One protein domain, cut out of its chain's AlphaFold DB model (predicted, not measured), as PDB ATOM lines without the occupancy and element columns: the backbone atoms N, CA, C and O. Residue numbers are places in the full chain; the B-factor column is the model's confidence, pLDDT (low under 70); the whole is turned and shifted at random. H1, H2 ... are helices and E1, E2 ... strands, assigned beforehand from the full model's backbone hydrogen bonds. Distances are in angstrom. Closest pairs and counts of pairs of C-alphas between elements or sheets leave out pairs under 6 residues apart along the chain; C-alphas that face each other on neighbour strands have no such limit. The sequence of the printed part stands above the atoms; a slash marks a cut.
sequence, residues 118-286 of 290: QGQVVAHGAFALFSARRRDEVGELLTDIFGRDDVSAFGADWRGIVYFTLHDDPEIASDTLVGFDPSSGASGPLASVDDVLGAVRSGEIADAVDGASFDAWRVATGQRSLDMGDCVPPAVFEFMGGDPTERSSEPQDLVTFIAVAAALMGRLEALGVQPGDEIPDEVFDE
ATOM      1  N   GLN A 118     191.768 256.116 351.324       71.56
ATOM      2  CA  GLN A 118     193.063 256.079 350.655       71.56
ATOM      3  C   GLN A 118     193.884 254.988 351.328       71.56
ATOM      4  O   GLN A 118     194.135 255.066 352.523       71.56
ATOM      5  N   GLY A 119     194.246 253.948 350.581       84.56
ATOM      6  CA  GLY A 119     195.138 252.925 351.112       84.56
ATOM      7  C   GLY A 119     196.481 253.536 351.523       84.56
ATOM      8  O   GLY A 119     196.830 254.641 351.100       84.56
ATOM      9  N   GLN A 120     197.242 252.817 352.338       93.25
ATOM     10  CA  GLN A 120     198.536 253.265 352.839       93.25
ATOM     11  C   GLN A 120     199.648 252.328 352.377       93.25
ATOM     12  O   GLN A 120     199.559 251.121 352.572       93.25
ATOM     13  N   VAL A 121     200.722 252.894 351.827       93.44
ATOM     14  CA  VAL A 121     201.980 252.181 351.571       93.44
ATOM     15  C   VAL A 121     202.953 252.465 352.713       93.44
ATOM     16  O   VAL A 121     203.098 253.610 353.146       93.44
ATOM     17  N   VAL A 122     203.607 251.422 353.217       93.56
ATOM     18  CA  VAL A 122     204.510 251.464 354.372       93.56
ATOM     19  C   VAL A 122     205.897 250.994 353.942       93.56
ATOM     20  O   VAL A 122     206.017 250.120 353.084       93.56
ATOM     21  N   ALA A 123     206.946 251.596 354.515       93.75
ATOM     22  CA  ALA A 123     208.346 251.232 354.267       93.75
ATOM     23  C   ALA A 123     208.670 251.071 352.768       93.75
ATOM     24  O   ALA A 123     209.146 250.037 352.309       93.75
ATOM     25  N   HIS A 124     208.349 252.112 351.997       95.50
ATOM     26  CA  HIS A 124     208.564 252.183 350.551       95.50
ATOM     27  C   HIS A 124     207.910 251.073 349.707       95.50
ATOM     28  O   HIS A 124     208.375 250.816 348.596       95.50
ATOM     29  N   GLY A 125     206.862 250.415 350.199       95.69
ATOM     30  CA  GLY A 125     206.204 249.329 349.465       95.69
ATOM     31  C   GLY A 125     206.433 247.943 350.048       95.69
ATOM     32  O   GLY A 125     205.891 246.991 349.507       95.69
ATOM     33  N   ALA A 126     207.171 247.816 351.161       97.50
ATOM     34  CA  ALA A 126     207.330 246.527 351.835       97.50
ATOM     35  C   ALA A 126     205.972 245.944 352.263       97.50
ATOM     36  O   ALA A 126     205.771 244.732 352.227       97.50
ATOM     37  N   PHE A 127     205.042 246.819 352.660       98.00
ATOM     38  CA  PHE A 127     203.678 246.459 353.032       98.00
ATOM     39  C   PHE A 127     202.678 247.528 352.585       98.00
ATOM     40  O   PHE A 127     202.960 248.730 352.666       98.00
ATOM     41  N   ALA A 128     201.490 247.105 352.167       97.12
ATOM     42  CA  ALA A 128     200.394 247.972 351.763       97.12
ATOM     43  C   ALA A 128     199.095 247.608 352.497       97.12
ATOM     44  O   ALA A 128     198.606 246.486 352.405       97.12
ATOM     45  N   LEU A 129     198.495 248.592 353.172       96.75
ATOM     46  CA  LEU A 129     197.114 248.532 353.654       96.75
ATOM     47  C   LEU A 129     196.175 248.962 352.533       96.75
ATOM     48  O   LEU A 129     196.284 250.077 352.016       96.75
ATOM     49  N   PHE A 130     195.224 248.112 352.172       96.62
ATOM     50  CA  PHE A 130     194.378 248.365 351.017       96.62
ATOM     51  C   PHE A 130     193.377 249.507 351.229       96.62
ATOM     52  O   PHE A 130     192.753 249.668 352.281       96.62
ATOM     53  N   SER A 131     193.169 250.282 350.162       93.88
ATOM     54  CA  SER A 131     192.016 251.180 350.050       93.88
ATOM     55  C   SER A 131     190.710 250.381 350.056       93.88
ATOM     56  O   SER A 131     190.720 249.186 349.786       93.88
ATOM     57  N   ALA A 132     189.569 251.029 350.312       92.56
ATOM     58  CA  ALA A 132     188.261 250.365 350.216       92.56
ATOM     59  C   ALA A 132     188.072 249.637 348.871       92.56
ATOM     60  O   ALA A 132     187.842 248.438 348.858       92.56
ATOM     61  N   ARG A 133     188.327 250.326 347.748       92.69
ATOM     62  CA  ARG A 133     188.228 249.731 346.407       92.69
ATOM     63  C   ARG A 133     189.107 248.488 346.247       92.69
ATOM     64  O   ARG A 133     188.670 247.509 345.663       92.69
ATOM     65  N   ARG A 134     190.355 248.545 346.724       94.19
ATOM     66  CA  ARG A 134     191.288 247.419 346.587       94.19
ATOM     67  C   ARG A 134     190.901 246.253 347.502       94.19
ATOM     68  O   ARG A 134     191.110 245.109 347.126       94.19
ATOM     69  N   ARG A 135     190.319 246.533 348.674       95.69
ATOM     70  CA  ARG A 135     189.767 245.495 349.555       95.69
ATOM     71  C   ARG A 135     188.614 244.756 348.896       95.69
ATOM     72  O   ARG A 135     188.592 243.537 348.985       95.69
ATOM     73  N   ASP A 136     187.721 245.476 348.224       95.25
ATOM     74  CA  ASP A 136     186.602 244.865 347.505       95.25
ATOM     75  C   ASP A 136     187.123 243.978 346.360       95.25
ATOM     76  O   ASP A 136     186.811 242.797 346.306       95.25
ATOM     77  N   GLU A 137     188.015 244.506 345.514       95.81
ATOM     78  CA  GLU A 137     188.586 243.780 344.366       95.81
ATOM     79  C   GLU A 137     189.359 242.513 344.769       95.81
ATOM     80  O   GLU A 137     189.142 241.439 344.212       95.81
ATOM     81  N   VAL A 138     190.260 242.617 345.753       97.06
ATOM     82  CA  VAL A 138     191.021 241.452 346.233       97.06
ATOM     83  C   VAL A 138     190.122 240.514 347.040       97.06
ATOM     84  O   VAL A 138     190.305 239.303 346.986       97.06
ATOM     85  N   GLY A 139     189.140 241.046 347.770       96.88
ATOM     86  CA  GLY A 139     188.164 240.260 348.519       96.88
ATOM     87  C   GLY A 139     187.322 239.370 347.611       96.88
ATOM     88  O   GLY A 139     187.257 238.172 347.860       96.88
ATOM     89  N   GLU A 140     186.762 239.925 346.533       96.06
ATOM     90  CA  GLU A 140     186.016 239.169 345.516       96.06
ATOM     91  C   GLU A 140     186.872 238.044 344.917       96.06
ATOM     92  O   GLU A 140     186.443 236.891 344.875       96.06
ATOM     93  N   LEU A 141     188.120 238.350 344.548       96.38
ATOM     94  CA  LEU A 141     189.046 237.349 344.022       96.38
ATOM     95  C   LEU A 141     189.324 236.224 345.034       96.38
ATOM     96  O   LEU A 141     189.308 235.050 344.674       96.38
ATOM     97  N   LEU A 142     189.562 236.553 346.307       96.31
ATOM     98  CA  LEU A 142     189.793 235.546 347.347       96.31
ATOM     99  C   LEU A 142     188.531 234.728 347.652       96.31
ATOM    100  O   LEU A 142     188.633 233.526 347.897       96.31
ATOM    101  N   THR A 143     187.351 235.346 347.589       95.56
ATOM    102  CA  THR A 143     186.063 234.652 347.688       95.56
ATOM    103  C   THR A 143     185.922 233.590 346.605       95.56
ATOM    104  O   THR A 143     185.554 232.456 346.920       95.56
ATOM    105  N   ASP A 144     186.276 233.916 345.363       93.38
ATOM    106  CA  ASP A 144     186.239 232.968 344.248       93.38
ATOM    107  C   ASP A 144     187.268 231.838 344.419       93.38
ATOM    108  O   ASP A 144     186.942 230.670 344.199       93.38
ATOM    109  N   ILE A 145     188.488 232.162 344.863       92.75
ATOM    110  CA  ILE A 145     189.581 231.192 345.059       92.75
ATOM    111  C   ILE A 145     189.266 230.189 346.172       92.75
ATOM    112  O   ILE A 145     189.494 228.985 346.019       92.75
ATOM    113  N   PHE A 146     188.765 230.665 347.311       91.12
ATOM    114  CA  PHE A 146     188.481 229.808 348.466       91.12
ATOM    115  C   PHE A 146     187.054 229.248 348.461       91.12
ATOM    116  O   PHE A 146     186.751 228.329 349.227       91.12
ATOM    117  N   GLY A 147     186.175 229.766 347.598       93.00
ATOM    118  CA  GLY A 147     184.756 229.424 347.576       93.00
ATOM    119  C   GLY A 147     184.047 229.816 348.875       93.00
ATOM    120  O   GLY A 147     183.290 229.004 349.415       93.00
ATOM    121  N   ARG A 148     184.343 231.015 349.397       92.81
ATOM    122  CA  ARG A 148     183.882 231.530 350.701       92.81
ATOM    123  C   ARG A 148     183.403 232.975 350.603       92.81
ATOM    124  O   ARG A 148     184.101 233.809 350.042       92.81
ATOM    125  N   ASP A 149     182.256 233.291 351.188       94.31
ATOM    126  CA  ASP A 149     181.643 234.628 351.196       94.31
ATOM    127  C   ASP A 149     181.978 235.464 352.443       94.31
ATOM    128  O   ASP A 149     181.637 236.644 352.507       94.31
ATOM    129  N   ASP A 150     182.695 234.888 353.409       95.56
ATOM    130  CA  ASP A 150     183.066 235.521 354.676       95.56
ATOM    131  C   ASP A 150     184.471 236.153 354.669       95.56
ATOM    132  O   ASP A 150     185.026 236.459 355.724       95.56
ATOM    133  N   VAL A 151     185.054 236.361 353.486       96.38
ATOM    134  CA  VAL A 151     186.408 236.906 353.313       96.38
ATOM    135  C   VAL A 151     186.394 238.435 353.348       96.38
ATOM    136  O   VAL A 151     185.549 239.099 352.750       96.38
ATOM    137  N   SER A 152     187.377 239.042 354.009       96.12
ATOM    138  CA  SER A 152     187.651 240.477 353.856       96.12
ATOM    139  C   SER A 152     189.135 240.763 353.748       96.12
ATOM    140  O   SER A 152     189.887 240.598 354.707       96.12
ATOM    141  N   ALA A 153     189.551 241.234 352.572       97.44
ATOM    142  CA  ALA A 153     190.933 241.608 352.321       97.44
ATOM    143  C   ALA A 153     191.356 242.813 353.176       97.44
ATOM    144  O   ALA A 153     190.584 243.741 353.435       97.44
ATOM    145  N   PHE A 154     192.619 242.804 353.592       97.12
ATOM    146  CA  PHE A 154     193.202 243.794 354.491       97.12
ATOM    147  C   PHE A 154     194.397 244.510 353.855       97.12
ATOM    148  O   PHE A 154     194.455 245.744 353.843       97.12
ATOM    149  N   GLY A 155     195.334 243.751 353.294       97.69
ATOM    150  CA  GLY A 155     196.562 244.286 352.720       97.69
ATOM    151  C   GLY A 155     197.399 243.218 352.032       97.69
ATOM    152  O   GLY A 155     196.990 242.061 351.948       97.69
ATOM    153  N   ALA A 156     198.576 243.613 351.564       98.38
ATOM    154  CA  ALA A 156     199.574 242.712 351.003       98.38
ATOM    155  C   ALA A 156     200.987 243.175 351.338       98.38
ATOM    156  O   ALA A 156     201.214 244.361 351.597       98.38
ATOM    157  N   ASP A 157     201.931 242.243 351.310       98.25
ATOM    158  CA  ASP A 157     203.351 242.564 351.351       98.25
ATOM    159  C   ASP A 157     203.983 242.590 349.953       98.25
ATOM    160  O   ASP A 157     203.376 242.207 348.950       98.25
ATOM    161  N   TRP A 158     205.235 243.040 349.898       98.31
ATOM    162  CA  TRP A 158     206.008 243.155 348.664       98.31
ATOM    163  C   TRP A 158     206.211 241.829 347.922       98.31
ATOM    164  O   TRP A 158     206.538 241.860 346.742       98.31
ATOM    165  N   ARG A 159     206.031 240.671 348.569       98.00
ATOM    166  CA  ARG A 159     206.187 239.342 347.951       98.00
ATOM    167  C   ARG A 159     204.926 238.893 347.224       98.00
ATOM    168  O   ARG A 159     204.993 237.921 346.479       98.00
ATOM    169  N   GLY A 160     203.812 239.590 347.444       97.88
ATOM    170  CA  GLY A 160     202.495 239.230 346.932       97.88
ATOM    171  C   GLY A 160     201.667 238.393 347.906       97.88
ATOM    172  O   GLY A 160     200.603 237.912 347.523       97.88
ATOM    173  N   ILE A 161     202.117 238.236 349.160       98.31
ATOM    174  CA  ILE A 161     201.328 237.567 350.197       98.31
ATOM    175  C   ILE A 161     200.190 238.505 350.588       98.31
ATOM    176  O   ILE A 161     200.428 239.649 350.984       98.31
ATOM    177  N   VAL A 162     198.954 238.023 350.486       98.19
ATOM    178  CA  VAL A 162     197.751 238.782 350.840       98.19
ATOM    179  C   VAL A 162     197.259 238.418 352.230       98.19
ATOM    180  O   VAL A 162     197.313 237.267 352.654       98.19
ATOM    181  N   TYR A 163     196.751 239.419 352.936       98.31
ATOM    182  CA  TYR A 163     196.277 239.325 354.308       98.31
ATOM    183  C   TYR A 163     194.778 239.605 354.317       98.31
ATOM    184  O   TYR A 163     194.341 240.613 353.751       98.31
ATOM    185  N   PHE A 164     193.989 238.745 354.953       98.19
ATOM    186  CA  PHE A 164     192.531 238.866 355.021       98.19
ATOM    187  C   PHE A 164     191.979 238.285 356.325       98.19
ATOM    188  O   PHE A 164     192.660 237.521 357.000       98.19
ATOM    189  N   THR A 165     190.755 238.647 356.693       98.00
ATOM    190  CA  THR A 165     190.015 238.020 357.801       98.00
ATOM    191  C   THR A 165     188.933 237.085 357.266       98.00
ATOM    192  O   THR A 165     188.487 237.247 356.126       98.00
ATOM    193  N   LEU A 166     188.496 236.145 358.104       97.00
ATOM    194  CA  LEU A 166     187.342 235.277 357.867       97.00
ATOM    195  C   LEU A 166     186.304 235.532 358.963       97.00
ATOM    196  O   LEU A 166     186.601 235.328 360.138       97.00
ATOM    197  N   HIS A 167     185.124 236.037 358.605       94.62
ATOM    198  CA  HIS A 167     184.140 236.512 359.592       94.62
ATOM    199  C   HIS A 167     183.318 235.399 360.230       94.62
ATOM    200  O   HIS A 167     182.935 235.530 361.392       94.62
ATOM    201  N   ASP A 168     183.070 234.321 359.487       94.12
ATOM    202  CA  ASP A 168     182.147 233.253 359.874       94.12
ATOM    203  C   ASP A 168     182.873 231.909 360.073       94.12
ATOM    204  O   ASP A 168     182.241 230.852 360.169       94.12
ATOM    205  N   ASP A 169     184.209 231.930 360.163       93.69
ATOM    206  CA  ASP A 169     185.001 230.736 360.426       93.69
ATOM    207  C   ASP A 169     184.890 230.294 361.899       93.69
ATOM    208  O   ASP A 169     185.139 231.089 362.808       93.69
ATOM    209  N   PRO A 170     184.528 229.031 362.182       91.31
ATOM    210  CA  PRO A 170     184.380 228.558 363.557       91.31
ATOM    211  C   PRO A 170     185.717 228.271 364.260       91.31
ATOM    212  O   PRO A 170     185.729 228.122 365.485       91.31
ATOM    213  N   GLU A 171     186.823 228.149 363.520       92.94
ATOM    214  CA  GLU A 171     188.149 227.801 364.048       92.94
ATOM    215  C   GLU A 171     189.079 229.017 364.149       92.94
ATOM    216  O   GLU A 171     189.993 229.030 364.979       92.94
ATOM    217  N   ILE A 172     188.839 230.047 363.337       93.44
ATOM    218  CA  ILE A 172     189.643 231.270 363.276       93.44
ATOM    219  C   ILE A 172     188.828 232.441 363.824       93.44
ATOM    220  O   ILE A 172     187.729 232.720 363.363       93.44
ATOM    221  N   ALA A 173     189.372 233.159 364.810       95.56
ATOM    222  CA  ALA A 173     188.707 234.348 365.335       95.56
ATOM    223  C   ALA A 173     188.557 235.421 364.238       95.56
ATOM    224  O   ALA A 173     189.486 235.654 363.467       95.56
ATOM    225  N   SER A 174     187.415 236.112 364.206       96.00
ATOM    226  CA  SER A 174     187.053 237.060 363.137       96.00
ATOM    227  C   SER A 174     188.018 238.242 362.970       96.00
ATOM    228  O   SER A 174     188.022 238.915 361.945       96.00
ATOM    229  N   ASP A 175     188.810 238.541 363.998       96.50
ATOM    230  CA  ASP A 175     189.832 239.589 364.009       96.50
ATOM    231  C   ASP A 175     191.247 239.058 363.725       96.50
ATOM    232  O   ASP A 175     192.209 239.824 363.770       96.50
ATOM    233  N   THR A 176     191.401 237.767 363.437       98.12
ATOM    234  CA  THR A 176     192.680 237.164 363.059       98.12
ATOM    235  C   THR A 176     192.910 237.325 361.563       98.12
ATOM    236  O   THR A 176     192.087 236.925 360.741       98.12
ATOM    237  N   LEU A 177     194.063 237.884 361.203       97.94
ATOM    238  CA  LEU A 177     194.529 237.911 359.825       97.94
ATOM    239  C   LEU A 177     195.085 236.545 359.433       97.94
ATOM    240  O   LEU A 177     195.944 235.981 360.113       97.94
ATOM    241  N   VAL A 178     194.614 236.058 358.298       98.06
ATOM    242  CA  VAL A 178     195.128 234.915 357.555       98.06
ATOM    243  C   VAL A 178     196.021 235.454 356.445       98.06
ATOM    244  O   VAL A 178     195.636 236.380 355.731       98.06
ATOM    245  N   GLY A 179     197.222 234.897 356.320       97.75
ATOM    246  CA  GLY A 179     198.087 235.124 355.168       97.75
ATOM    247  C   GLY A 179     197.813 234.073 354.106       97.75
ATOM    248  O   GLY A 179     197.689 232.899 354.446       97.75
ATOM    249  N   PHE A 180     197.749 234.477 352.844       97.94
ATOM    250  CA  PHE A 180     197.772 233.580 351.694       97.94
ATOM    251  C   PHE A 180     198.913 233.978 350.773       97.94
ATOM    252  O   PHE A 180     199.007 235.132 350.357       97.94
ATOM    253  N   ASP A 181     199.767 233.008 350.485       97.75
ATOM    254  CA  ASP A 181     200.874 233.128 349.558       97.75
ATOM    255  C   ASP A 181     200.510 232.454 348.226       97.75
ATOM    256  O   ASP A 181     200.484 231.219 348.149       97.75
ATOM    257  N   PRO A 182     200.232 233.229 347.161       96.56
ATOM    258  CA  PRO A 182     199.886 232.659 345.870       96.56
ATOM    259  C   PRO A 182     201.026 231.849 345.240       96.56
ATOM    260  O   PRO A 182     200.726 230.943 344.463       96.56
ATOM    261  N   SER A 183     202.308 232.116 345.552       95.94
ATOM    262  CA  SER A 183     203.408 231.371 344.914       95.94
ATOM    263  C   SER A 183     203.532 229.939 345.386       95.94
ATOM    264  O   SER A 183     203.885 229.075 344.584       95.94
ATOM    265  N   SER A 184     203.218 229.676 346.648       94.12
ATOM    266  CA  SER A 184     203.214 228.326 347.214       94.12
ATOM    267  C   SER A 184     201.814 227.715 347.317       94.12
ATOM    268  O   SER A 184     201.683 226.504 347.497       94.12
ATOM    269  N   GLY A 185     200.764 228.538 347.238       92.62
ATOM    270  CA  GLY A 185     199.391 228.152 347.561       92.62
ATOM    271  C   GLY A 185     199.142 227.991 349.066       92.62
ATOM    272  O   GLY A 185     198.062 227.552 349.469       92.62
ATOM    273  N   ALA A 186     200.125 228.306 349.915       92.50
ATOM    274  CA  ALA A 186     200.004 228.155 351.357       92.50
ATOM    275  C   ALA A 186     199.135 229.262 351.961       92.50
ATOM    276  O   ALA A 186     199.211 230.427 351.575       92.50
ATOM    277  N   SER A 187     198.343 228.908 352.969       93.62
ATOM    278  CA  SER A 187     197.661 229.883 353.813       93.62
ATOM    279  C   SER A 187     197.635 229.449 355.271       93.62
ATOM    280  O   SER A 187     197.729 228.259 355.585       93.62
ATOM    281  N   GLY A 188     197.530 230.426 356.168       93.88
ATOM    282  CA  GLY A 188     197.489 230.161 357.600       93.88
ATOM    283  C   GLY A 188     197.244 231.407 358.452       93.88
ATOM    284  O   GLY A 188     197.455 232.532 357.987       93.88
ATOM    285  N   PRO A 189     196.786 231.220 359.702       96.19
ATOM    286  CA  PRO A 189     196.558 232.313 360.637       96.19
ATOM    287  C   PRO A 189     197.888 232.955 361.050       96.19
ATOM    288  O   PRO A 189     198.901 232.273 361.213       96.19
ATOM    289  N   LEU A 190     197.878 234.272 361.245       95.38
ATOM    290  CA  LEU A 190     199.079 235.061 361.514       95.38
ATOM    291  C   LEU A 190     199.025 235.791 362.858       95.38
ATOM    292  O   LEU A 190     199.710 235.410 363.807       95.38
ATOM    293  N   ALA A 191     198.253 236.874 362.921       96.00
ATOM    294  CA  ALA A 191     198.168 237.786 364.058       96.00
ATOM    295  C   ALA A 191     196.809 238.496 364.052       96.00
ATOM    296  O   ALA A 191     196.103 238.467 363.044       96.00
ATOM    297  N   SER A 192     196.448 239.151 365.155       97.44
ATOM    298  CA  SER A 192     195.233 239.967 365.177       97.44
ATOM    299  C   SER A 192     195.378 241.207 364.283       97.44
ATOM    300  O   SER A 192     196.483 241.712 364.048       97.44
ATOM    301  N   VAL A 193     194.251 241.738 363.806       97.12
ATOM    302  CA  VAL A 193     194.194 243.013 363.076       97.12
ATOM    303  C   VAL A 193     194.824 244.142 363.901       97.12
ATOM    304  O   VAL A 193     195.568 244.960 363.355       97.12
ATOM    305  N   ASP A 194     194.576 244.177 365.212       96.50
ATOM    306  CA  ASP A 194     195.107 245.213 366.100       96.50
ATOM    307  C   ASP A 194     196.635 245.152 366.229       96.50
ATOM    308  O   ASP A 194     197.286 246.204 366.197       96.50
ATOM    309  N   ASP A 195     197.213 243.950 366.299       96.50
ATOM    310  CA  ASP A 195     198.667 243.759 366.339       96.50
ATOM    311  C   ASP A 195     199.322 244.251 365.044       96.50
ATOM    312  O   ASP A 195     200.304 244.996 365.082       96.50
ATOM    313  N   VAL A 196     198.746 243.902 363.888       95.81
ATOM    314  CA  VAL A 196     199.273 244.336 362.584       95.81
ATOM    315  C   VAL A 196     199.141 245.848 362.411       95.81
ATOM    316  O   VAL A 196     200.095 246.502 361.989       95.81
ATOM    317  N   LEU A 197     198.013 246.452 362.798       96.31
ATOM    318  CA  LEU A 197     197.871 247.914 362.799       96.31
ATOM    319  C   LEU A 197     198.824 248.588 363.799       96.31
ATOM    320  O   LEU A 197     199.291 249.705 363.559       96.31
ATOM    321  N   GLY A 198     199.121 247.937 364.925       95.75
ATOM    322  CA  GLY A 198     200.190 248.319 365.847       95.75
ATOM    323  C   GLY A 198     201.546 248.385 365.146       95.75
ATOM    324  O   GLY A 198     202.153 249.456 365.119       95.75
ATOM    325  N   ALA A 199     201.949 247.287 364.505       95.38
ATOM    326  CA  ALA A 199     203.211 247.157 363.777       95.38
ATOM    327  C   ALA A 199     203.327 248.131 362.590       95.38
ATOM    328  O   ALA A 199     204.399 248.672 362.316       95.38
ATOM    329  N   VAL A 200     202.223 248.409 361.890       95.06
ATOM    330  CA  VAL A 200     202.190 249.422 360.822       95.06
ATOM    331  C   VAL A 200     202.463 250.817 361.384       95.06
ATOM    332  O   VAL A 200     203.215 251.586 360.786       95.06
ATOM    333  N   ARG A 201     201.877 251.159 362.538       94.44
ATOM    334  CA  ARG A 201     202.081 252.468 363.177       94.44
ATOM    335  C   ARG A 201     203.484 252.629 363.759       94.44
ATOM    336  O   ARG A 201     204.004 253.741 363.726       94.44
ATOM    337  N   SER A 202     204.073 251.560 364.299       93.31
ATOM    338  CA  SER A 202     205.444 251.578 364.830       93.31
ATOM    339  C   SER A 202     206.512 251.481 363.734       93.31
ATOM    340  O   SER A 202     207.648 251.885 363.964       93.31
ATOM    341  N   GLY A 203     206.154 250.982 362.546       90.81
ATOM    342  CA  GLY A 203     207.080 250.699 361.444       90.81
ATOM    343  C   GLY A 203     207.687 249.292 361.493       90.81
ATOM    344  O   GLY A 203     208.303 248.868 360.518       90.81
ATOM    345  N   GLU A 204     207.453 248.537 362.569       96.25
ATOM    346  CA  GLU A 204     207.940 247.160 362.760       96.25
ATOM    347  C   GLU A 204     207.358 246.176 361.736       96.25
ATOM    348  O   GLU A 204     207.902 245.088 361.540       96.25
ATOM    349  N   ILE A 205     206.278 246.556 361.039       95.69
ATOM    350  CA  ILE A 205     205.721 245.741 359.956       95.69
ATOM    351  C   ILE A 205     206.755 245.455 358.862       95.69
ATOM    352  O   ILE A 205     206.718 244.378 358.279       95.69
ATOM    353  N   ALA A 206     207.698 246.373 358.609       94.69
ATOM    354  CA  ALA A 206     208.746 246.172 357.613       94.69
ATOM    355  C   ALA A 206     209.628 244.970 357.972       94.69
ATOM    356  O   ALA A 206     209.860 244.112 357.129       94.69
ATOM    357  N   ASP A 207     210.046 244.852 359.231       95.19
ATOM    358  CA  ASP A 207     210.849 243.718 359.694       95.19
ATOM    359  C   ASP A 207     210.040 242.415 359.648       95.19
ATOM    360  O   ASP A 207     210.545 241.367 359.241       95.19
ATOM    361  N   ALA A 208     208.756 242.481 360.012       94.94
ATOM    362  CA  ALA A 208     207.860 241.328 360.001       94.94
ATOM    363  C   ALA A 208     207.663 240.714 358.603       94.94
ATOM    364  O   ALA A 208     207.475 239.496 358.492       94.94
ATOM    365  N   VAL A 209     207.719 241.539 357.554       96.25
ATOM    366  CA  VAL A 209     207.550 241.120 356.153       96.25
ATOM    367  C   VAL A 209     208.869 240.996 355.389       96.25
ATOM    368  O   VAL A 209     208.873 240.959 354.163       96.25
ATOM    369  N   ASP A 210     209.988 240.887 356.108       96.62
ATOM    370  CA  ASP A 210     211.330 240.783 355.526       96.62
ATOM    371  C   ASP A 210     211.693 241.978 354.622       96.62
ATOM    372  O   ASP A 210     212.098 241.860 353.463       96.62
ATOM    373  N   GLY A 211     211.538 243.176 355.182       96.12
ATOM    374  CA  GLY A 211     211.896 244.436 354.542       96.12
ATOM    375  C   GLY A 211     213.386 244.549 354.209       96.12
ATOM    376  O   GLY A 211     213.746 245.324 353.328       96.12
ATOM    377  N   ALA A 212     214.249 243.759 354.856       96.69
ATOM    378  CA  ALA A 212     215.672 243.693 354.530       96.69
ATOM    379  C   ALA A 212     215.906 243.068 353.146       96.69
ATOM    380  O   ALA A 212     216.630 243.646 352.333       96.69
ATOM    381  N   SER A 213     215.255 241.938 352.843       96.19
ATOM    382  CA  SER A 213     215.304 241.344 351.499       96.19
ATOM    383  C   SER A 213     214.653 242.246 350.452       96.19
ATOM    384  O   SER A 213     215.176 242.377 349.345       96.19
ATOM    385  N   PHE A 214     213.561 242.932 350.807       97.50
ATOM    386  CA  PHE A 214     212.947 243.924 349.922       97.50
ATOM    387  C   PHE A 214     213.897 245.082 349.590       97.50
ATOM    388  O   PHE A 214     214.007 245.483 348.430       97.50
ATOM    389  N   ASP A 215     214.604 245.621 350.586       97.56
ATOM    390  CA  ASP A 215     215.560 246.705 350.364       97.56
ATOM    391  C   ASP A 215     216.762 246.246 349.531       97.56
ATOM    392  O   ASP A 215     217.174 246.947 348.607       97.56
ATOM    393  N   ALA A 216     217.251 245.024 349.755       97.00
ATOM    394  CA  ALA A 216     218.269 244.423 348.898       97.00
ATOM    395  C   ALA A 216     217.798 244.316 347.434       97.00
ATOM    396  O   ALA A 216     218.541 244.692 346.522       97.00
ATOM    397  N   TRP A 217     216.555 243.878 347.202       97.44
ATOM    398  CA  TRP A 217     215.963 243.819 345.862       97.44
ATOM    399  C   TRP A 217     215.839 245.209 345.219       97.44
ATOM    400  O   TRP A 217     216.244 245.393 344.068       97.44
ATOM    401  N   ARG A 218     215.354 246.213 345.960       97.56
ATOM    402  CA  ARG A 218     215.254 247.610 345.496       97.56
ATOM    403  C   ARG A 218     216.604 248.158 345.053       97.56
ATOM    404  O   ARG A 218     216.711 248.754 343.984       97.56
ATOM    405  N   VAL A 219     217.638 247.943 345.867       97.44
ATOM    406  CA  VAL A 219     219.005 248.384 345.566       97.44
ATOM    407  C   VAL A 219     219.537 247.683 344.318       97.44
ATOM    408  O   VAL A 219     220.094 248.347 343.445       97.44
ATOM    409  N   ALA A 220     219.337 246.368 344.202       97.19
ATOM    410  CA  ALA A 220     219.816 245.586 343.064       97.19
ATOM    411  C   ALA A 220     219.133 245.965 341.738       97.19
ATOM    412  O   ALA A 220     219.778 245.953 340.691       97.19
ATOM    413  N   THR A 221     217.848 246.321 341.775       96.62
ATOM    414  CA  THR A 221     217.038 246.654 340.587       96.62
ATOM    415  C   THR A 221     216.956 248.155 340.298       96.62
ATOM    416  O   THR A 221     216.413 248.562 339.272       96.62
ATOM    417  N   GLY A 222     217.487 249.001 341.185       96.62
ATOM    418  CA  GLY A 222     217.390 250.459 341.080       96.62
ATOM    419  C   GLY A 222     215.993 251.020 341.382       96.62
ATOM    420  O   GLY A 222     215.731 252.194 341.105       96.62
ATOM    421  N   GLN A 223     215.096 250.212 341.951       96.19
ATOM    422  CA  GLN A 223     213.730 250.615 342.271       96.19
ATOM    423  C   GLN A 223     213.666 251.433 343.562       96.19
ATOM    424  O   GLN A 223     214.260 251.097 344.585       96.19
ATOM    425  N   ARG A 224     212.912 252.538 343.534       94.50
ATOM    426  CA  ARG A 224     212.798 253.460 344.683       94.50
ATOM    427  C   ARG A 224     211.652 253.142 345.629       94.50
ATOM    428  O   ARG A 224     211.698 253.594 346.777       94.50
ATOM    429  N   SER A 225     210.633 252.426 345.165       95.62
ATOM    430  CA  SER A 225     209.457 251.980 345.919       95.62
ATOM    431  C   SER A 225     208.618 251.024 345.075       95.62
ATOM    432  O   SER A 225     208.803 250.979 343.863       95.62
ATOM    433  N   LEU A 226     207.699 250.306 345.721       96.31
ATOM    434  CA  LEU A 226     206.567 249.662 345.051       96.31
ATOM    435  C   LEU A 226     205.298 250.478 345.268       96.31
ATOM    436  O   LEU A 226     205.088 251.026 346.360       96.31
ATOM    437  N   ASP A 227     204.464 250.531 344.237       94.06
ATOM    438  CA  ASP A 227     203.157 251.161 344.308       94.06
ATOM    439  C   ASP A 227     202.111 250.216 344.916       94.06
ATOM    440  O   ASP A 227     202.304 249.012 345.095       94.06
ATOM    441  N   MET A 228     200.962 250.781 345.291       93.31
ATOM    442  CA  MET A 228     199.876 249.998 345.867       93.31
ATOM    443  C   MET A 228     199.244 249.055 344.842       93.31
ATOM    444  O   MET A 228     198.503 249.483 343.951       93.31
ATOM    445  N   GLY A 229     199.378 247.760 345.101       93.06
ATOM    446  CA  GLY A 229     198.881 246.718 344.209       93.06
ATOM    447  C   GLY A 229     199.956 246.170 343.284       93.06
ATOM    448  O   GLY A 229     199.612 245.342 342.456       93.06
ATOM    449  N   ASP A 230     201.214 246.565 343.470       97.56
ATOM    450  CA  ASP A 230     202.346 245.859 342.891       97.56
ATOM    451  C   ASP A 230     202.959 244.900 343.915       97.56
ATOM    452  O   ASP A 230     202.939 245.144 345.125       97.56
ATOM    453  N   CYS A 231     203.549 243.824 343.415       98.25
ATOM    454  CA  CYS A 231     204.377 242.908 344.180       98.25
ATOM    455  C   CYS A 231     205.577 242.430 343.357       98.25
ATOM    456  O   CYS A 231     205.681 242.670 342.156       98.25
ATOM    457  N   VAL A 232     206.482 241.719 344.013       98.25
ATOM    458  CA  VAL A 232     207.662 241.091 343.427       98.25
ATOM    459  C   VAL A 232     207.575 239.596 343.726       98.25
ATOM    460  O   VAL A 232     208.112 239.113 344.735       98.25
ATOM    461  N   PRO A 233     206.850 238.840 342.892       97.00
ATOM    462  CA  PRO A 233     206.728 237.408 343.085       97.00
ATOM    463  C   PRO A 233     208.043 236.691 342.734       97.00
ATOM    464  O   PRO A 233     208.949 237.294 342.137       97.00
ATOM    465  N   PRO A 234     208.183 235.406 343.095       96.94
ATOM    466  CA  PRO A 234     209.217 234.548 342.527       96.94
ATOM    467  C   PRO A 234     209.144 234.535 340.989       96.94
ATOM    468  O   PRO A 234     208.067 234.688 340.411       96.94
ATOM    469  N   ALA A 235     210.281 234.354 340.317       94.81
ATOM    470  CA  ALA A 235     210.363 234.287 338.857       94.81
ATOM    471  C   ALA A 235     209.579 233.091 338.290       94.81
ATOM    472  O   ALA A 235     209.031 233.166 337.192       94.81
ATOM    473  N   VAL A 236     209.503 232.009 339.066       93.81
ATOM    474  CA  VAL A 236     208.665 230.833 338.825       93.81
ATOM    475  C   VAL A 236     207.903 230.541 340.113       93.81
ATOM    476  O   VAL A 236     208.487 230.612 341.191       93.81
ATOM    477  N   PHE A 237     206.613 230.209 340.025       94.31
ATOM    478  CA  PHE A 237     205.816 229.851 341.202       94.31
ATOM    479  C   PHE A 237     206.438 228.665 341.963       94.31
ATOM    480  O   PHE A 237     206.887 227.689 341.360       94.31
ATOM    481  N   GLU A 238     206.432 228.713 343.292       93.75
ATOM    482  CA  GLU A 238     207.030 227.675 344.143       93.75
ATOM    483  C   GLU A 238     206.311 226.334 344.000       93.75
ATOM    484  O   GLU A 238     206.958 225.289 343.945       93.75
ATOM    485  N   PHE A 239     204.979 226.340 343.845       90.88
ATOM    486  CA  PHE A 239     204.220 225.110 343.575       90.88
ATOM    487  C   PHE A 239     204.563 224.473 342.215       90.88
ATOM    488  O   PHE A 239     204.201 223.324 341.972       90.88
ATOM    489  N   MET A 240     205.280 225.194 341.345       90.19
ATOM    490  CA  MET A 240     205.822 224.707 340.070       90.19
ATOM    491  C   MET A 240     207.325 224.392 340.145       90.19
ATOM    492  O   MET A 240     207.957 224.165 339.116       90.19
ATOM    493  N   GLY A 241     207.910 224.390 341.348       89.62
ATOM    494  CA  GLY A 241     209.331 224.122 341.575       89.62
ATOM    495  C   GLY A 241     210.238 225.354 341.522       89.62
ATOM    496  O   GLY A 241     211.455 225.192 341.462       89.62
ATOM    497  N   GLY A 242     209.680 226.568 341.532       91.56
ATOM    498  CA  GLY A 242     210.465 227.802 341.607       91.56
ATOM    499  C   GLY A 242     211.135 228.024 342.966       91.56
ATOM    500  O   GLY A 242     210.642 227.573 343.999       91.56
ATOM    501  N   ASP A 243     212.258 228.749 342.963       93.06
ATOM    502  CA  ASP A 243     212.957 229.168 344.181       93.06
ATOM    503  C   ASP A 243     212.368 230.501 344.699       93.06
ATOM    504  O   ASP A 243     212.386 231.499 343.973       93.06
ATOM    505  N   PRO A 244     211.882 230.580 345.955       90.12
ATOM    506  CA  PRO A 244     211.328 231.813 346.525       90.12
ATOM    507  C   PRO A 244     212.334 232.967 346.656       90.12
ATOM    508  O   PRO A 244     211.923 234.108 346.907       90.12
ATOM    509  N   THR A 245     213.635 232.691 346.546       91.44
ATOM    510  CA  THR A 245     214.712 233.691 346.575       91.44
ATOM    511  C   THR A 245     215.022 234.260 345.189       91.44
ATOM    512  O   THR A 245     215.493 235.395 345.085       91.44
ATOM    513  N   GLU A 246     214.679 233.536 344.119       94.69
ATOM    514  CA  GLU A 246     214.801 233.999 342.737       94.69
ATOM    515  C   GLU A 246     213.572 234.832 342.365       94.69
ATOM    516  O   GLU A 246     212.565 234.341 341.862       94.69
ATOM    517  N   ARG A 247     213.635 236.125 342.675       95.44
ATOM    518  CA  ARG A 247     212.528 237.074 342.508       95.44
ATOM    519  C   ARG A 247     212.517 237.717 341.123       95.44
ATOM    520  O   ARG A 247     213.561 237.878 340.491       95.44
ATOM    521  N   SER A 248     211.335 238.143 340.676       95.75
ATOM    522  CA  SER A 248     211.205 238.959 339.467       95.75
ATOM    523  C   SER A 248     212.052 240.235 339.565       95.75
ATOM    524  O   SER A 248     212.140 240.860 340.623       95.75
ATOM    525  N   SER A 249     212.691 240.642 338.466       94.56
ATOM    526  CA  SER A 249     213.458 241.894 338.405       94.56
ATOM    527  C   SER A 249     212.575 243.132 338.231       94.56
ATOM    528  O   SER A 249     213.062 244.252 338.381       94.56
ATOM    529  N   GLU A 250     211.294 242.941 337.915       95.44
ATOM    530  CA  GLU A 250     210.318 244.003 337.686       95.44
ATOM    531  C   GLU A 250     209.089 243.797 338.587       95.44
ATOM    532  O   GLU A 250     208.713 242.652 338.857       95.44
ATOM    533  N   PRO A 251     208.456 244.881 339.071       97.38
ATOM    534  CA  PRO A 251     207.167 244.788 339.747       97.38
ATOM    535  C   PRO A 251     206.099 244.151 338.853       97.38
ATOM    536  O   PRO A 251     206.063 244.387 337.645       97.38
ATOM    537  N   GLN A 252     205.199 243.385 339.461       97.75
ATOM    538  CA  GLN A 252     204.035 242.795 338.803       97.75
ATOM    539  C   GLN A 252     202.750 243.230 339.499       97.75
ATOM    540  O   GLN A 252     202.740 243.440 340.709       97.75
ATOM    541  N   ASP A 253     201.657 243.308 338.739       97.94
ATOM    542  CA  ASP A 253     200.331 243.580 339.291       97.94
ATOM    543  C   ASP A 253     199.875 242.419 340.189       97.94
ATOM    544  O   ASP A 253     199.801 241.261 339.767       97.94
ATOM    545  N   LEU A 254     199.547 242.746 341.438       97.81
ATOM    546  CA  LEU A 254     199.189 241.803 342.493       97.81
ATOM    547  C   LEU A 254     197.950 240.977 342.137       97.81
ATOM    548  O   LEU A 254     197.928 239.769 342.358       97.81
ATOM    549  N   VAL A 255     196.910 241.620 341.602       97.19
ATOM    550  CA  VAL A 255     195.646 240.948 341.262       97.19
ATOM    551  C   VAL A 255     195.888 239.930 340.152       97.19
ATOM    552  O   VAL A 255     195.445 238.786 340.254       97.19
ATOM    553  N   THR A 256     196.650 240.321 339.131       96.62
ATOM    554  CA  THR A 256     197.069 239.442 338.039       96.62
ATOM    555  C   THR A 256     197.893 238.272 338.565       96.62
ATOM    556  O   THR A 256     197.598 237.129 338.225       96.62
ATOM    557  N   PHE A 257     198.876 238.525 339.434       97.75
ATOM    558  CA  PHE A 257     199.691 237.477 340.050       97.75
ATOM    559  C   PHE A 257     198.836 236.447 340.807       97.75
ATOM    560  O   PHE A 257     198.961 235.246 340.559       97.75
ATOM    561  N   ILE A 258     197.915 236.904 341.665       97.44
ATOM    562  CA  ILE A 258     197.005 236.029 342.421       97.44
ATOM    563  C   ILE A 258     196.106 235.225 341.472       97.44
ATOM    564  O   ILE A 258     195.960 234.013 341.634       97.44
ATOM    565  N   ALA A 259     195.509 235.881 340.473       96.19
ATOM    566  CA  ALA A 259     194.595 235.239 339.534       96.19
ATOM    567  C   ALA A 259     195.300 234.175 338.678       96.19
ATOM    568  O   ALA A 259     194.765 233.082 338.490       96.19
ATOM    569  N   VAL A 260     196.513 234.465 338.195       95.94
ATOM    570  CA  VAL A 260     197.328 233.510 337.429       95.94
ATOM    571  C   VAL A 260     197.726 232.323 338.304       95.94
ATOM    572  O   VAL A 260     197.555 231.181 337.876       95.94
ATOM    573  N   ALA A 261     198.184 232.568 339.535       96.06
ATOM    574  CA  ALA A 261     198.520 231.508 340.483       96.06
ATOM    575  C   ALA A 261     197.325 230.579 340.741       96.06
ATOM    576  O   ALA A 261     197.439 229.360 340.611       96.06
ATOM    577  N   ALA A 262     196.160 231.154 341.054       93.75
ATOM    578  CA  ALA A 262     194.936 230.403 341.304       93.75
ATOM    579  C   ALA A 262     194.485 229.592 340.084       93.75
ATOM    580  O   ALA A 262     194.144 228.417 340.218       93.75
ATOM    581  N   ALA A 263     194.524 230.190 338.891       92.94
ATOM    582  CA  ALA A 263     194.185 229.495 337.657       92.94
ATOM    583  C   ALA A 263     195.117 228.299 337.417       92.94
ATOM    584  O   ALA A 263     194.636 227.202 337.146       92.94
ATOM    585  N   LEU A 264     196.433 228.480 337.557       93.38
ATOM    586  CA  LEU A 264     197.410 227.403 337.377       93.38
ATOM    587  C   LEU A 264     197.236 226.291 338.414       93.38
ATOM    588  O   LEU A 264     197.200 225.123 338.032       93.38
ATOM    589  N   MET A 265     197.045 226.632 339.692       91.88
ATOM    590  CA  MET A 265     196.758 225.645 340.739       91.88
ATOM    591  C   MET A 265     195.503 224.825 340.418       91.88
ATOM    592  O   MET A 265     195.542 223.599 340.500       91.88
ATOM    593  N   GLY A 266     194.420 225.466 339.968       90.00
ATOM    594  CA  GLY A 266     193.199 224.752 339.583       90.00
ATOM    595  C   GLY A 266     193.366 223.858 338.358       90.00
ATOM    596  O   GLY A 266     192.781 222.779 338.293       90.00
ATOM    597  N   ARG A 267     194.191 224.268 337.388       93.12
ATOM    598  CA  ARG A 267     194.522 223.438 336.217       93.12
ATOM    599  C   ARG A 267     195.339 222.214 336.616       93.12
ATOM    600  O   ARG A 267     195.024 221.114 336.170       93.12
ATOM    601  N   LEU A 268     196.348 222.393 337.470       91.00
ATOM    602  CA  LEU A 268     197.156 221.301 338.019       91.00
ATOM    603  C   LEU A 268     196.281 220.309 338.796       91.00
ATOM    604  O   LEU A 268     196.358 219.105 338.552       91.00
ATOM    605  N   GLU A 269     195.385 220.813 339.650       89.88
ATOM    606  CA  GLU A 269     194.415 219.995 340.384       89.88
ATOM    607  C   GLU A 269     193.482 219.227 339.433       89.88
ATOM    608  O   GLU A 269     193.316 218.014 339.572       89.88
ATOM    609  N   ALA A 270     192.921 219.896 338.421       90.44
ATOM    610  CA  ALA A 270     192.027 219.277 337.440       90.44
ATOM    611  C   ALA A 270     192.714 218.197 336.585       90.44
ATOM    612  O   ALA A 270     192.054 217.274 336.101       90.44
ATOM    613  N   LEU A 271     194.030 218.303 336.396       90.81
ATOM    614  CA  LEU A 271     194.860 217.296 335.735       90.81
ATOM    615  C   LEU A 271     195.359 216.202 336.690       90.81
ATOM    616  O   LEU A 271     195.935 215.217 336.230       90.81
ATOM    617  N   GLY A 272     195.124 216.343 337.996       90.56
ATOM    618  CA  GLY A 272     195.583 215.405 339.017       90.56
ATOM    619  C   GLY A 272     197.093 215.438 339.268       90.56
ATOM    620  O   GLY A 272     197.614 214.486 339.854       90.56
ATOM    621  N   VAL A 273     197.783 216.502 338.846       88.06
ATOM    622  CA  VAL A 273     199.237 216.666 339.002       88.06
ATOM    623  C   VAL A 273     199.571 216.784 340.488       88.06
ATOM    624  O   VAL A 273     199.006 217.625 341.191       88.06
ATOM    625  N   GLN A 274     200.464 215.929 340.982       83.31
ATOM    626  CA  GLN A 274     200.923 215.969 342.367       83.31
ATOM    627  C   GLN A 274     202.178 216.842 342.507       83.31
ATOM    628  O   GLN A 274     202.936 217.013 341.550       83.31
ATOM    629  N   PRO A 275     202.453 217.391 343.704       74.38
ATOM    630  CA  PRO A 275     203.700 218.105 343.952       74.38
ATOM    631  C   PRO A 275     204.931 217.244 343.626       74.38
ATOM    632  O   PRO A 275     205.105 216.166 344.194       74.38
ATOM    633  N   GLY A 276     205.797 217.749 342.746       74.62
ATOM    634  CA  GLY A 276     207.009 217.063 342.283       74.62
ATOM    635  C   GLY A 276     206.847 216.275 340.979       74.62
ATOM    636  O   GLY A 276     207.857 215.816 340.443       74.62
ATOM    637  N   ASP A 277     205.626 216.146 340.459       84.00
ATOM    638  CA  ASP A 277     205.394 215.612 339.119       84.00
ATOM    639  C   ASP A 277     205.880 216.601 338.046       84.00
ATOM    640  O   ASP A 277     205.956 217.813 338.259       84.00
ATOM    641  N   GLU A 278     206.194 216.074 336.862       86.94
ATOM    642  CA  GLU A 278     206.431 216.901 335.681       86.94
ATOM    643  C   GLU A 278     205.148 217.657 335.310       86.94
ATOM    644  O   GLU A 278     204.057 217.083 335.303       86.94
ATOM    645  N   ILE A 279     205.278 218.951 335.011       88.31
ATOM    646  CA  ILE A 279     204.139 219.806 334.670       88.31
ATOM    647  C   ILE A 279     203.759 219.554 333.205       88.31
ATOM    648  O   ILE A 279     204.565 219.853 332.326       88.31
ATOM    649  N   PRO A 280     202.551 219.039 332.922       88.25
ATOM    650  CA  PRO A 280     202.127 218.757 331.556       88.25
ATOM    651  C   PRO A 280     201.832 220.046 330.773       88.25
ATOM    652  O   PRO A 280     201.278 221.004 331.322       88.25
ATOM    653  N   ASP A 281     202.141 220.051 329.473       89.81
ATOM    654  CA  ASP A 281     201.937 221.201 328.574       89.81
ATOM    655  C   ASP A 281     200.469 221.662 328.537       89.81
ATOM    656  O   ASP A 281     200.180 222.850 328.369       89.81
ATOM    657  N   GLU A 282     199.520 220.746 328.759       88.94
ATOM    658  CA  GLU A 282     198.086 221.037 328.800       88.94
ATOM    659  C   GLU A 282     197.692 222.030 329.902       88.94
ATOM    660  O   GLU A 282     196.617 222.626 329.818       88.94
ATOM    661  N   VAL A 283     198.538 222.263 330.913       87.00
ATOM    662  CA  VAL A 283     198.348 223.349 331.894       87.00
ATOM    663  C   VAL A 283     198.346 224.718 331.208       87.00
ATOM    664  O   VAL A 283     197.628 225.626 331.638       87.00
ATOM    665  N   PHE A 284     199.103 224.874 330.124       87.50
ATOM    666  CA  PHE A 284     199.277 226.139 329.407       87.50
ATOM    667  C   PHE A 284     198.449 226.232 328.119       87.50
ATOM    668  O   PHE A 284     198.391 227.300 327.514       87.50
ATOM    669  N   ASP A 285     197.771 225.154 327.715       88.00
ATOM    670  CA  ASP A 285     196.880 225.157 326.553       88.00
ATOM    671  C   ASP A 285     195.585 225.923 326.852       88.00
ATOM    672  O   ASP A 285     194.619 225.375 327.384       88.00
ATOM    673  N   GLU A 286     195.551 227.206 326.490       81.31
ATOM    674  CA  GLU A 286     194.381 228.067 326.688       81.31
ATOM    675  C   GLU A 286     193.096 227.486 326.086       81.31
ATOM    676  O   GLU A 286     192.030 227.661 326.675       81.31
TER     677      GLU A 286
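AT A GLANCE: This is residues 118 to 286 of the 290 residues of an uncharacterized protein of Gordonia rhizosphera NBRC 16068 (UniProt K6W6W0). A strongly twisted sheet of six strands curls round the short helix H2, while helix H1 crosses strands E3 and E4, and the longest helix, H5, runs nearly parallel to H1 and grazes the sheet. Helix H4 lies off the sheet, and a long loop, residues 222 to 253, leads from it back to H5. The 169 printed residues hold five named helices and six named strands, along the chain E1 E2 H1 E3 E4 E5 E6 H2 H3 H4 H5; the sheet's order is E1 - E2 - E3 - E4 - E5 - E6, all antiparallel, and the class is mixed. The whole is compact, with a radius of gyration of the C-alphas of 16.1 A and spans of 47 by 44 by 25 A.

HOW THE PARTS SIT: Start with the hairpin of E1, residues 120 to 122, and E2, residues 127 to 129, where N 122 and O 127 are 2.8 A apart. E2 is the antiparallel neighbour of E3, residues 151 to 157, with N 128 and O 156 at 2.8 A. E3 begins a meander, each strand the antiparallel neighbour of the one before, with E4, residues 162 to 166, E5, residues 176 to 181, and E6, residues 186 to 192; look for N 154 and O 163 at 2.8 A, N 164 and O 178 at 3.0 A, and N 179 and O 188 at 2.9 A. H1, residues 132 to 146, is on the sheet at a height of 7.8 A, over E3 and, only just, E4 with 3 C-alphas; it runs across the strands, at 72 degrees to E3 on the local plane, and the closest C-alphas of H1 and E3 are those of Gly 139 and Ala 153, 4.9 A. H2, residues 193 to 202, is on the sheet, which curls round it. H3, residues 205 to 208, only grazes the sheet and only just touches H2, only at the corner, with 3 pairs of C-alphas within 8 A, the closest Ala 199 and Ile 205, 4.8 A. H4, residues 211 to 221, is close to H3 but not clearly touching, the closest C-alphas being Ala 206 and Ala 212, 8.0 A. H5, residues 254 to 270, only just touches H1, with its residues 255 to 262 alone and 3 pairs of C-alphas within 8 A, the closest Ile 145 and Ala 262, 6.6 A, at a shallow tilt of 7 degrees, the same way. In H1, H2, H4 and H5 every O i to N i+4 pair is within hydrogen-bond range; H3 is too short for one.

IN THESE COORDINATES: Find C-alpha 120 at (198.536, 253.265, 352.839), where E1 begins. H1 measures 20.6 A, E3 18.0 A and E6 18.8 A. H5, 24.2 A, ends at C-alpha 270, (192.027, 219.277, 337.440).

THE WHOLE: The C-alphas farthest apart, Ser 202 and Glu 282, are 47.8 A apart. The printed part has no cut, and the link H4 to H5 is long, with residues 230 to 231 paired antiparallel to 252 to 253. No printed residue is under 70 in pLDDT.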